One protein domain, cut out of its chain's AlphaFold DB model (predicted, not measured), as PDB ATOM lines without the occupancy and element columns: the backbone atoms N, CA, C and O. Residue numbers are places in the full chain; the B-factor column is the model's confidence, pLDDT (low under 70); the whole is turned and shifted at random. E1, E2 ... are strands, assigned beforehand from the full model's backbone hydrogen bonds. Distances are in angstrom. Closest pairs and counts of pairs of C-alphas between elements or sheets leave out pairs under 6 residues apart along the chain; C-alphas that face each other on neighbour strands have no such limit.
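AT A GLANCE: This is residues 14 to 94 of the 99 residues of an uncharacterized protein of Clostridium botulinum C/D str. BKT12695 (UniProt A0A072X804). A twisted antiparallel sheet of four strands, E1, E3, E4 and E5, and a smaller, flatter sheet of three, E2, E7 and E6, lie partly face to face as a sandwich, with their strands running nearly along each other. The turn between E3 and E4 lies at one end of the long axis, and the turn between E6 and E7 at the other. The printed part has 81 residues, no named helix and seven named strands, E1 to E7 in chain order; the larger sheet's order is E1, E3, E4, E5, and the smaller one's, a mixed sheet, is E2, E7, E6. The class is all strand, and the whole is compact, with a radius of gyration of the C-alphas of 12.9 A, and elongated, spanning 45 by 27 by 18 A.

HOW THE PARTS SIT: In the larger sheet E3, residues 42 to 49, and E4, residues 55 to 63, are inner strands and form a hairpin at 158 degrees, with N 46 and O 58 2.8 A apart. E5, residues 66 to 73, is an edge strand and forms a hairpin with E4 at 155 degrees; N 59 and O 71 are 2.9 A apart. E3, E4 and E5 are a meander, each strand the antiparallel neighbour of the one before. The other edge strand, E1, residues 14 to 21, is antiparallel to E3 at 169 degrees, with N 45 and O 18 2.8 A apart; it bends by 62 degrees at residue 17. In the smaller sheet the inner strand E7, residues 88 to 93, is parallel to E2, residues 27 to 30, at 6 degrees, with N 29 and O 89 2.9 A apart. E7 forms a hairpin with E6, residues 77 to 82, at 161 degrees; N 80 and O 90 are 2.9 A apart. In the sandwich, two sheets face to face, the facing parts are 11.2 A centre to centre and the strands stand at 19 degrees. E4 and E6 are only just apart, at 8.4 A.

IN THESE COORDINATES: From first to last C-alpha, E4 measures 25.8 A, E3 22.3 A, E5 20.8 A, E1 19.5 A, E6 16.8 A, E7 16.6 A and E2 10.4 A. E1 begins at C-alpha 14, (30.942, -0.462, -38.645). E4 ends at C-alpha 63, (32.707, -6.877, -18.672), and E7 at C-alpha 93, (14.656, -11.173, -31.207).

THE WHOLE: The two C-alphas farthest apart, those of Asp 52 and Lys 85, are 46.1 A from each other. The printed part has no cut. The link from E2 to E3, 11 residues, is long, and the other links are tight. The mean pLDDT of the printed part is 90.7, and no printed residue is under 70.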
ATOM      1  N   VAL A  14      31.636  -0.285 -39.922       81.25
ATOM      2  CA  VAL A  14      30.942  -0.462 -38.645       81.25
ATOM      3  C   VAL A  14      30.162   0.805 -38.336       81.25
ATOM      4  O   VAL A  14      30.722   1.903 -38.317       81.25
ATOM      5  N   GLU A  15      28.868   0.651 -38.107       84.56
ATOM      6  CA  GLU A  15      27.967   1.707 -37.668       84.56
ATOM      7  C   GLU A  15      27.453   1.360 -36.269       84.56
ATOM      8  O   GLU A  15      26.801   0.336 -36.081       84.56
ATOM      9  N   ALA A  16      27.776   2.187 -35.274       85.88
ATOM     10  CA  ALA A  16      27.232   2.031 -33.930       85.88
ATOM     11  C   ALA A  16      25.765   2.479 -33.936       85.88
ATOM     12  O   ALA A  16      25.486   3.643 -34.223       85.88
ATOM     13  N   LEU A  17      24.850   1.558 -33.638       88.56
ATOM     14  CA  LEU A  17      23.416   1.832 -33.572       88.56
ATOM     15  C   LEU A  17      23.042   2.332 -32.179       88.56
ATOM     16  O   LEU A  17      22.509   3.427 -32.028       88.56
ATOM     17  N   GLU A  18      23.382   1.551 -31.153       91.38
ATOM     18  CA  GLU A  18      23.071   1.858 -29.760       91.38
ATOM     19  C   GLU A  18      24.194   1.396 -28.831       91.38
ATOM     20  O   GLU A  18      24.894   0.424 -29.105       91.38
ATOM     21  N   SER A  19      24.362   2.092 -27.708       93.25
ATOM     22  CA  SER A  19      25.343   1.749 -26.678       93.25
ATOM     23  C   SER A  19      24.752   2.049 -25.307       93.25
ATOM     24  O   SER A  19      24.496   3.205 -24.967       93.25
ATOM     25  N   HIS A  20      24.606   1.013 -24.487       93.12
ATOM     26  CA  HIS A  20      23.982   1.077 -23.170       93.12
ATOM     27  C   HIS A  20      25.016   0.809 -22.078       93.12
ATOM     28  O   HIS A  20      25.652  -0.244 -22.049       93.12
ATOM     29  N   SER A  21      25.164   1.750 -21.143       93.62
ATOM     30  CA  SER A  21      25.882   1.487 -19.889       93.62
ATOM     31  C   SER A  21      24.970   0.711 -18.943       93.62
ATOM     32  O   SER A  21      23.837   1.129 -18.690       93.62
ATOM     33  N   VAL A  22      25.461  -0.413 -18.427       93.56
ATOM     34  CA  VAL A  22      24.693  -1.318 -17.568       93.56
ATOM     35  C   VAL A  22      24.993  -1.019 -16.104       93.56
ATOM     36  O   VAL A  22      26.148  -0.871 -15.699       93.56
ATOM     37  N   GLY A  23      23.939  -0.905 -15.293       89.38
ATOM     38  CA  GLY A  23      24.069  -0.668 -13.857       89.38
ATOM     39  C   GLY A  23      24.806  -1.807 -13.142       89.38
ATOM     40  O   GLY A  23      24.612  -2.977 -13.447       89.38
ATOM     41  N   ALA A  24      25.602  -1.478 -12.120       87.06
ATOM     42  CA  ALA A  24      26.482  -2.433 -11.429       87.06
ATOM     43  C   ALA A  24      25.777  -3.624 -10.740       87.06
ATOM     44  O   ALA A  24      26.442  -4.573 -10.338       87.06
ATOM     45  N   LYS A  25      24.452  -3.570 -10.567       90.69
ATOM     46  CA  LYS A  25      23.626  -4.651  -9.999       90.69
ATOM     47  C   LYS A  25      22.554  -5.139 -10.970       90.69
ATOM     48  O   LYS A  25      21.565  -5.721 -10.546       90.69
ATOM     49  N   ALA A  26      22.701  -4.823 -12.254       93.88
ATOM     50  CA  ALA A  26      21.709  -5.218 -13.226       93.88
ATOM     51  C   ALA A  26      21.883  -6.682 -13.630       93.88
ATOM     52  O   ALA A  26      23.004  -7.200 -13.696       93.88
ATOM     53  N   THR A  27      20.764  -7.330 -13.933       95.19
ATOM     54  CA  THR A  27      20.762  -8.620 -14.625       95.19
ATOM     55  C   THR A  27      20.636  -8.374 -16.122       95.19
ATOM     56  O   THR A  27      19.831  -7.553 -16.554       95.19
ATOM     57  N   VAL A  28      21.427  -9.082 -16.922       96.50
ATOM     58  CA  VAL A  28      21.332  -9.034 -18.384       96.50
ATOM     59  C   VAL A  28      20.964 -10.419 -18.878       96.50
ATOM     60  O   VAL A  28      21.535 -11.410 -18.417       96.50
ATOM     61  N   SER A  29      20.027 -10.487 -19.815       95.81
ATOM     62  CA  SER A  29      19.717 -11.706 -20.549       95.81
ATOM     63  C   SER A  29      19.819 -11.480 -22.053       95.81
ATOM     64  O   SER A  29      19.508 -10.397 -22.546       95.81
ATOM     65  N   LEU A  30      20.284 -12.501 -22.769       94.25
ATOM     66  CA  LEU A  30      20.387 -12.523 -24.225       94.25
ATOM     67  C   LEU A  30      19.854 -13.861 -24.727       94.25
ATOM     68  O   LEU A  30      20.444 -14.892 -24.414       94.25
ATOM     69  N   ASN A  31      18.759 -13.851 -25.492       91.69
ATOM     70  CA  ASN A  31      18.088 -15.077 -25.953       91.69
ATOM     71  C   ASN A  31      17.875 -16.089 -24.814       91.69
ATOM     72  O   ASN A  31      18.336 -17.225 -24.892       91.69
ATOM     73  N   GLU A  32      17.248 -15.642 -23.724       89.88
ATOM     74  CA  GLU A  32      16.968 -16.445 -22.518       89.88
ATOM     75  C   GLU A  32      18.208 -16.891 -21.714       89.88
ATOM     76  O   GLU A  32      18.074 -17.402 -20.601       89.88
ATOM     77  N   VAL A  33      19.430 -16.644 -22.202       92.44
ATOM     78  CA  VAL A  33      20.660 -16.873 -21.436       92.44
ATOM     79  C   VAL A  33      20.862 -15.721 -20.465       92.44
ATOM     80  O   VAL A  33      21.095 -14.584 -20.872       92.44
ATOM     81  N   ILE A  34      20.795 -16.022 -19.171       94.88
ATOM     82  CA  ILE A  34      20.955 -15.041 -18.096       94.88
ATOM     83  C   ILE A  34      22.418 -14.996 -17.652       94.88
ATOM     84  O   ILE A  34      22.999 -16.006 -17.246       94.88
ATOM     85  N   PHE A  35      23.008 -13.805 -17.688       94.12
ATOM     86  CA  PHE A  35      24.343 -13.552 -17.159       94.12
ATOM     87  C   PHE A  35      24.280 -13.287 -15.656       94.12
ATOM     88  O   PHE A  35      23.281 -12.804 -15.122       94.12
ATOM     89  N   LYS A  36      25.382 -13.577 -14.957       94.19
ATOM     90  CA  LYS A  36      25.502 -13.276 -13.528       94.19
ATOM     91  C   LYS A  36      25.254 -11.781 -13.275       94.19
ATOM     92  O   LYS A  36      25.778 -10.942 -14.002       94.19
ATOM     93  N   GLU A  37      24.500 -11.466 -12.221       94.75
ATOM     94  CA  GLU A  37      24.221 -10.083 -11.811       94.75
ATOM     95  C   GLU A  37      25.512  -9.258 -11.704       94.75
ATOM     96  O   GLU A  37      26.510  -9.710 -11.128       94.75
ATOM     97  N   GLY A  38      25.492  -8.055 -12.287       92.56
ATOM     98  CA  GLY A  38      26.614  -7.116 -12.260       92.56
ATOM     99  C   GLY A  38      27.827  -7.527 -13.102       92.56
ATOM    100  O   GLY A  38      28.851  -6.849 -13.054       92.56
ATOM    101  N   LEU A  39      27.744  -8.627 -13.861       94.94
ATOM    102  CA  LEU A  39      28.829  -9.074 -14.736       94.94
ATOM    103  C   LEU A  39      28.966  -8.183 -15.972       94.94
ATOM    104  O   LEU A  39      30.075  -7.802 -16.345       94.94
ATOM    105  N   ILE A  40      27.839  -7.883 -16.619       96.94
ATOM    106  CA  ILE A  40      27.811  -7.056 -17.822       96.94
ATOM    107  C   ILE A  40      27.826  -5.589 -17.407       96.94
ATOM    108  O   ILE A  40      26.998  -5.160 -16.608       96.94
ATOM    109  N   SER A  41      28.746  -4.817 -17.972       96.25
ATOM    110  CA  SER A  41      28.871  -3.375 -17.738       96.25
ATOM    111  C   SER A  41      28.467  -2.527 -18.944       96.25
ATOM    112  O   SER A  41      28.197  -1.337 -18.784       96.25
ATOM    113  N   LYS A  42      28.450  -3.104 -20.151       96.56
ATOM    114  CA  LYS A  42      28.089  -2.399 -21.386       96.56
ATOM    115  C   LYS A  42      27.474  -3.357 -22.404       96.56
ATOM    116  O   LYS A  42      27.904  -4.509 -22.493       96.56
ATOM    117  N   ILE A  43      26.499  -2.858 -23.156       96.25
ATOM    118  CA  ILE A  43      25.852  -3.541 -24.279       96.25
ATOM    119  C   ILE A  43      25.959  -2.617 -25.494       96.25
ATOM    120  O   ILE A  43      25.471  -1.491 -25.421       96.25
ATOM    121  N   ASP A  44      26.561  -3.079 -26.588       95.56
ATOM    122  CA  ASP A  44      26.614  -2.336 -27.853       95.56
ATOM    123  C   ASP A  44      25.854  -3.076 -28.950       95.56
ATOM    124  O   ASP A  44      25.995  -4.290 -29.099       95.56
ATOM    125  N   PHE A  45      25.092  -2.325 -29.736       94.31
ATOM    126  CA  PHE A  45      24.482  -2.766 -30.981       94.31
ATOM    127  C   PHE A  45      25.228  -2.090 -32.126       94.31
ATOM    128  O   PHE A  45      25.266  -0.863 -32.231       94.31
ATOM    129  N   GLU A  46      25.823  -2.892 -32.995       92.88
ATOM    130  CA  GLU A  46      26.613  -2.431 -34.128       92.88
ATOM    131  C   GLU A  46      26.102  -3.074 -35.411       92.88
ATOM    132  O   GLU A  46      25.839  -4.272 -35.458       92.88
ATOM    133  N   LYS A  47      26.005  -2.300 -36.486       89.81
ATOM    134  CA  LYS A  47      25.766  -2.827 -37.824       89.81
ATOM    135  C   LYS A  47      27.079  -2.904 -38.574       89.81
ATOM    136  O   LYS A  47      27.775  -1.905 -38.749       89.81
ATOM    137  N   HIS A  48      27.421  -4.100 -39.014       88.12
ATOM    138  CA  HIS A  48      28.624  -4.377 -39.785       88.12
ATOM    139  C   HIS A  48      28.199  -4.587 -41.232       88.12
ATOM    140  O   HIS A  48      27.387  -5.468 -41.497       88.12
ATOM    141  N   ILE A  49      28.705  -3.763 -42.150       85.19
ATOM    142  CA  ILE A  49      28.427  -3.859 -43.590       85.19
ATOM    143  C   ILE A  49      29.691  -4.354 -44.295       85.19
ATOM    144  O   ILE A  49      30.757  -3.744 -44.158       85.19
ATOM    145  N   PHE A  50      29.549  -5.449 -45.040       80.50
ATOM    146  CA  PHE A  50      30.605  -6.122 -45.792       80.50
ATOM    147  C   PHE A  50      30.665  -5.624 -47.249       80.50
ATOM    148  O   PHE A  50      29.742  -4.975 -47.743       80.50
ATOM    149  N   GLU A  51      31.756  -5.934 -47.960       78.00
ATOM    150  CA  GLU A  51      31.981  -5.498 -49.355       78.00
ATOM    151  C   GLU A  51      30.898  -5.931 -50.339       78.00
ATOM    152  O   GLU A  51      30.616  -5.222 -51.303       78.00
ATOM    153  N   ASP A  52      30.301  -7.098 -50.113       79.50
ATOM    154  CA  ASP A  52      29.233  -7.633 -50.955       79.50
ATOM    155  C   ASP A  52      27.882  -6.930 -50.725       79.50
ATOM    156  O   ASP A  52      26.881  -7.288 -51.344       79.50
ATOM    157  N   GLY A  53      27.854  -5.914 -49.855       75.25
ATOM    158  CA  GLY A  53      26.663  -5.164 -49.477       75.25
ATOM    159  C   GLY A  53      25.789  -5.883 -48.455       75.25
ATOM    160  O   GLY A  53      24.796  -5.305 -48.007       75.25
ATOM    161  N   SER A  54      26.144  -7.110 -48.054       79.75
ATOM    162  CA  SER A  54      25.496  -7.764 -46.926       79.75
ATOM    163  C   SER A  54      25.851  -7.032 -45.635       79.75
ATOM    164  O   SER A  54      26.903  -6.401 -45.507       79.75
ATOM    165  N   GLY A  55      24.949  -7.086 -44.665       83.12
ATOM    166  CA  GLY A  55      25.215  -6.560 -43.343       83.12
ATOM    167  C   GLY A  55      24.631  -7.459 -42.275       83.12
ATOM    168  O   GLY A  55      23.662  -8.165 -42.534       83.12
ATOM    169  N   GLY A  56      25.234  -7.411 -41.094       87.38
ATOM    170  CA  GLY A  56      24.763  -8.114 -39.908       87.38
ATOM    171  C   GLY A  56      24.699  -7.175 -38.711       87.38
ATOM    172  O   GLY A  56      25.483  -6.227 -38.610       87.38
ATOM    173  N   LEU A  57      23.761  -7.443 -37.812       90.19
ATOM    174  CA  LEU A  57      23.707  -6.867 -36.481       90.19
ATOM    175  C   LEU A  57      24.645  -7.646 -35.554       90.19
ATOM    176  O   LEU A  57      24.649  -8.879 -35.521       90.19
ATOM    177  N   PHE A  58      25.439  -6.901 -34.798       92.94
ATOM    178  CA  PHE A  58      26.389  -7.380 -33.813       92.94
ATOM    179  C   PHE A  58      25.958  -6.839 -32.457       92.94
ATOM    180  O   PHE A  58      25.947  -5.630 -32.239       92.94
ATOM    181  N   ILE A  59      25.599  -7.744 -31.552       94.94
ATOM    182  CA  ILE A  59      25.218  -7.413 -30.181       94.94
ATOM    183  C   ILE A  59      26.367  -7.833 -29.279       94.94
ATOM    184  O   ILE A  59      26.593  -9.026 -29.065       94.94
ATOM    185  N   ASN A  60      27.102  -6.853 -28.773       95.62
ATOM    186  CA  ASN A  60      28.324  -7.037 -28.008       95.62
ATOM    187  C   ASN A  60      28.061  -6.805 -26.517       95.62
ATOM    188  O   ASN A  60      27.580  -5.744 -26.120       95.62
ATOM    189  N   LEU A  61      28.416  -7.782 -25.681       96.75
ATOM    190  CA  LEU A  61      28.331  -7.694 -24.222       96.75
ATOM    191  C   LEU A  61      29.725  -7.599 -23.616       96.75
ATOM    192  O   LEU A  61      30.586  -8.447 -23.878       96.75
ATOM    193  N   TYR A  62      29.930  -6.608 -22.753       96.81
ATOM    194  CA  TYR A  62      31.231  -6.335 -22.151       96.81
ATOM    195  C   TYR A  62      31.219  -6.475 -20.630       96.81
ATOM    196  O   TYR A  62      30.263  -6.076 -19.968       96.81
ATOM    197  N   MET A  63      32.335  -6.960 -20.085       95.81
ATOM    198  CA  MET A  63      32.707  -6.877 -18.672       95.81
ATOM    199  C   MET A  63      33.899  -5.918 -18.537       95.81
ATOM    200  O   MET A  63      35.042  -6.258 -18.852       95.81
ATOM    201  N   GLY A  64      33.639  -4.688 -18.101       92.44
ATOM    202  CA  GLY A  64      34.590  -3.584 -18.218       92.44
ATOM    203  C   GLY A  64      34.933  -3.322 -19.686       92.44
ATOM    204  O   GLY A  64      34.049  -3.063 -20.497       92.44
ATOM    205  N   ASN A  65      36.218  -3.437 -20.026       92.12
ATOM    206  CA  ASN A  65      36.715  -3.297 -21.401       92.12
ATOM    207  C   ASN A  65      36.872  -4.646 -22.127       92.12
ATOM    208  O   ASN A  65      37.425  -4.689 -23.224       92.12
ATOM    209  N   LEU A  66      36.459  -5.756 -21.510       95.06
ATOM    210  CA  LEU A  66      36.564  -7.087 -22.101       95.06
ATOM    211  C   LEU A  66      35.252  -7.442 -22.795       95.06
ATOM    212  O   LEU A  66      34.214  -7.493 -22.142       95.06
ATOM    213  N   LEU A  67      35.309  -7.720 -24.095       94.50
ATOM    214  CA  LEU A  67      34.199  -8.317 -24.833       94.50
ATOM    215  C   LEU A  67      34.062  -9.782 -24.406       94.50
ATOM    216  O   LEU A  67      35.001 -10.559 -24.586       94.50
ATOM    217  N   ILE A  68      32.925 -10.154 -23.821       93.88
ATOM    218  CA  ILE A  68      32.712 -11.515 -23.302       93.88
ATOM    219  C   ILE A  68      31.742 -12.336 -24.148       93.88
ATOM    220  O   ILE A  68      31.793 -13.564 -24.108       93.88
ATOM    221  N   ALA A  69      30.869 -11.678 -24.907       92.38
ATOM    222  CA  ALA A  69      29.956 -12.333 -25.828       92.38
ATOM    223  C   ALA A  69      29.612 -11.404 -26.992       92.38
ATOM    224  O   ALA A  69      29.437 -10.200 -26.802       92.38
ATOM    225  N   THR A  70      29.462 -11.998 -28.172       92.06
ATOM    226  CA  THR A  70      28.921 -11.344 -29.361       92.06
ATOM    227  C   THR A  70      27.882 -12.261 -29.976       92.06
ATOM    228  O   THR A  70      28.166 -13.433 -30.231       92.06
ATOM    229  N   VAL A  71      26.696 -11.726 -30.247       90.69
ATOM    230  CA  VAL A  71      25.726 -12.361 -31.142       90.69
ATOM    231  C   VAL A  71      25.799 -11.668 -32.490       90.69
ATOM    232  O   VAL A  71      25.702 -10.447 -32.564       90.69
ATOM    233  N   VAL A  72      25.982 -12.465 -33.541       90.12
ATOM    234  CA  VAL A  72      25.976 -12.017 -34.935       90.12
ATOM    235  C   VAL A  72      24.721 -12.559 -35.596       90.12
ATOM    236  O   VAL A  72      24.469 -13.765 -35.546       90.12
ATOM    237  N   THR A  73      23.924 -11.679 -36.187       87.62
ATOM    238  CA  THR A  73      22.595 -12.020 -36.697       87.62
ATOM    239  C   THR A  73      22.191 -11.106 -37.847       87.62
ATOM    240  O   THR A  73      22.646  -9.970 -37.928       87.62
ATOM    241  N   ASN A  74      21.324 -11.600 -38.728       87.31
ATOM    242  CA  ASN A  74      20.630 -10.775 -39.724       87.31
ATOM    243  C   ASN A  74      19.186 -10.460 -39.303       87.31
ATOM    244  O   ASN A  74      18.520  -9.684 -39.978       87.31
ATOM    245  N   ASP A  75      18.716 -11.081 -38.218       89.38
ATOM    246  CA  ASP A  75      17.424 -10.790 -37.599       89.38
ATOM    247  C   ASP A  75      17.497  -9.488 -36.791       89.38
ATOM    248  O   ASP A  75      18.553  -9.154 -36.242       89.38
ATOM    249  N   ASP A  76      16.358  -8.817 -36.638       88.25
ATOM    250  CA  ASP A  76      16.225  -7.665 -35.752       88.25
ATOM    251  C   ASP A  76      16.116  -8.105 -34.283       88.25
ATOM    252  O   ASP A  76      15.585  -9.170 -33.952       88.25
ATOM    253  N   TYR A  77      16.643  -7.274 -33.385       91.50
ATOM    254  CA  TYR A  77      16.615  -7.489 -31.941       91.50
ATOM    255  C   TYR A  77      16.133  -6.234 -31.238       91.50
ATOM    256  O   TYR A  77      16.417  -5.119 -31.671       91.50
ATOM    257  N   VAL A  78      15.481  -6.438 -30.101       91.69
ATOM    258  CA  VAL A  78      15.071  -5.376 -29.189       91.69
ATOM    259  C   VAL A  78      15.743  -5.549 -27.836       91.69
ATOM    260  O   VAL A  78      16.125  -6.656 -27.439       91.69
ATOM    261  N   ILE A  79      15.888  -4.431 -27.130       92.88
ATOM    262  CA  ILE A  79      16.340  -4.397 -25.747       92.88
ATOM    263  C   ILE A  79      15.255  -3.780 -24.871       92.88
ATOM    264  O   ILE A  79      14.894  -2.613 -25.011       92.88
ATOM    265  N   GLU A  80      14.742  -4.571 -23.939       92.31
ATOM    266  CA  GLU A  80      13.837  -4.096 -22.902       92.31
ATOM    267  C   GLU A  80      14.636  -3.774 -21.645       92.31
ATOM    268  O   GLU A  80      15.519  -4.538 -21.244       92.31
ATOM    269  N   LYS A  81      14.323  -2.642 -21.016       90.44
ATOM    270  CA  LYS A  81      15.003  -2.161 -19.816       90.44
ATOM    271  C   LYS A  81      13.992  -1.899 -18.712       90.44
ATOM    272  O   LYS A  81      13.094  -1.075 -18.879       90.44
ATOM    273  N   GLU A  82      14.176  -2.539 -17.564       89.88
ATOM    274  CA  GLU A  82      13.454  -2.199 -16.341       89.88
ATOM    275  C   GLU A  82      14.417  -1.514 -15.368       89.88
ATOM    276  O   GLU A  82      15.427  -2.084 -14.970       89.88
ATOM    277  N   ASP A  83      14.112  -0.268 -14.997       79.00
ATOM    278  CA  ASP A  83      14.956   0.593 -14.148       79.00
ATOM    279  C   ASP A  83      14.479   0.650 -12.686       79.00
ATOM    280  O   ASP A  83      14.648   1.651 -11.985       79.00
ATOM    281  N   CYS A  84      13.833  -0.413 -12.207       80.12
ATOM    282  CA  CYS A  84      13.285  -0.461 -10.858       80.12
ATOM    283  C   CYS A  84      14.371  -0.801  -9.810       80.12
ATOM    284  O   CYS A  84      15.574  -0.664 -10.037       80.12
ATOM    285  N   LYS A  85      13.962  -1.239  -8.612       79.44
ATOM    286  CA  LYS A  85      14.884  -1.601  -7.517       79.44
ATOM    287  C   LYS A  85      15.938  -2.646  -7.936       79.44
ATOM    288  O   LYS A  85      17.017  -2.673  -7.342       79.44
ATOM    289  N   TYR A  86      15.623  -3.473  -8.931       80.19
ATOM    290  CA  TYR A  86      16.508  -4.477  -9.510       80.19
ATOM    291  C   TYR A  86      16.584  -4.236 -11.019       80.19
ATOM    292  O   TYR A  86      15.709  -4.713 -11.735       80.19
ATOM    293  N   PRO A  87      17.564  -3.451 -11.501       88.94
ATOM    294  CA  PRO A  87      17.615  -3.114 -12.909       88.94
ATOM    295  C   PRO A  87      17.847  -4.362 -13.766       88.94
ATOM    296  O   PRO A  87      18.622  -5.248 -13.398       88.94
ATOM    297  N   SER A  88      17.211  -4.430 -14.924       93.56
ATOM    298  CA  SER A  88      17.338  -5.578 -15.821       93.56
ATOM    299  C   SER A  88      17.267  -5.178 -17.283       93.56
ATOM    300  O   SER A  88      16.575  -4.233 -17.655       93.56
ATOM    301  N   TYR A  89      18.024  -5.911 -18.096       95.69
ATOM    302  CA  TYR A  89      18.093  -5.750 -19.542       95.69
ATOM    303  C   TYR A  89      17.774  -7.094 -20.197       95.69
ATOM    304  O   TYR A  89      18.467  -8.088 -19.946       95.69
ATOM    305  N   TRP A  90      16.750  -7.130 -21.044       95.31
ATOM    306  CA  TRP A  90      16.376  -8.312 -21.816       95.31
ATOM    307  C   TRP A  90      16.595  -8.050 -23.293       95.31
ATOM    308  O   TRP A  90      15.925  -7.213 -23.888       95.31
ATOM    309  N   ILE A  91      17.559  -8.764 -23.869       95.12
ATOM    310  CA  ILE A  91      17.893  -8.679 -25.284       95.12
ATOM    311  C   ILE A  91      17.325  -9.915 -25.975       95.12
ATOM    312  O   ILE A  91      17.763 -11.045 -25.725       95.12
ATOM    313  N   ARG A  92      16.340  -9.704 -26.844       94.19
ATOM    314  CA  ARG A  92      15.612 -10.768 -27.544       94.19
ATOM    315  C   ARG A  92      15.414 -10.409 -29.010       94.19
ATOM    316  O   ARG A  92      15.522  -9.241 -29.382       94.19
ATOM    317  N   LYS A  93      15.112 -11.413 -29.833       92.94
ATOM    318  CA  LYS A  93      14.656 -11.173 -31.207       92.94
ATOM    319  C   LYS A  93      13.402 -10.299 -31.189       92.94
ATOM    320  O   LYS A  93      12.558 -10.459 -30.303       92.94
ATOM    321  N   ALA A  94      13.312  -9.392 -32.154       90.75
ATOM    322  CA  ALA A  94      12.109  -8.610 -32.380       90.75
ATOM    323  C   ALA A  94      10.962  -9.534 -32.816       90.75
ATOM    324  O   ALA A  94      11.166 -10.494 -33.567       90.75
TER     325      ALA A  94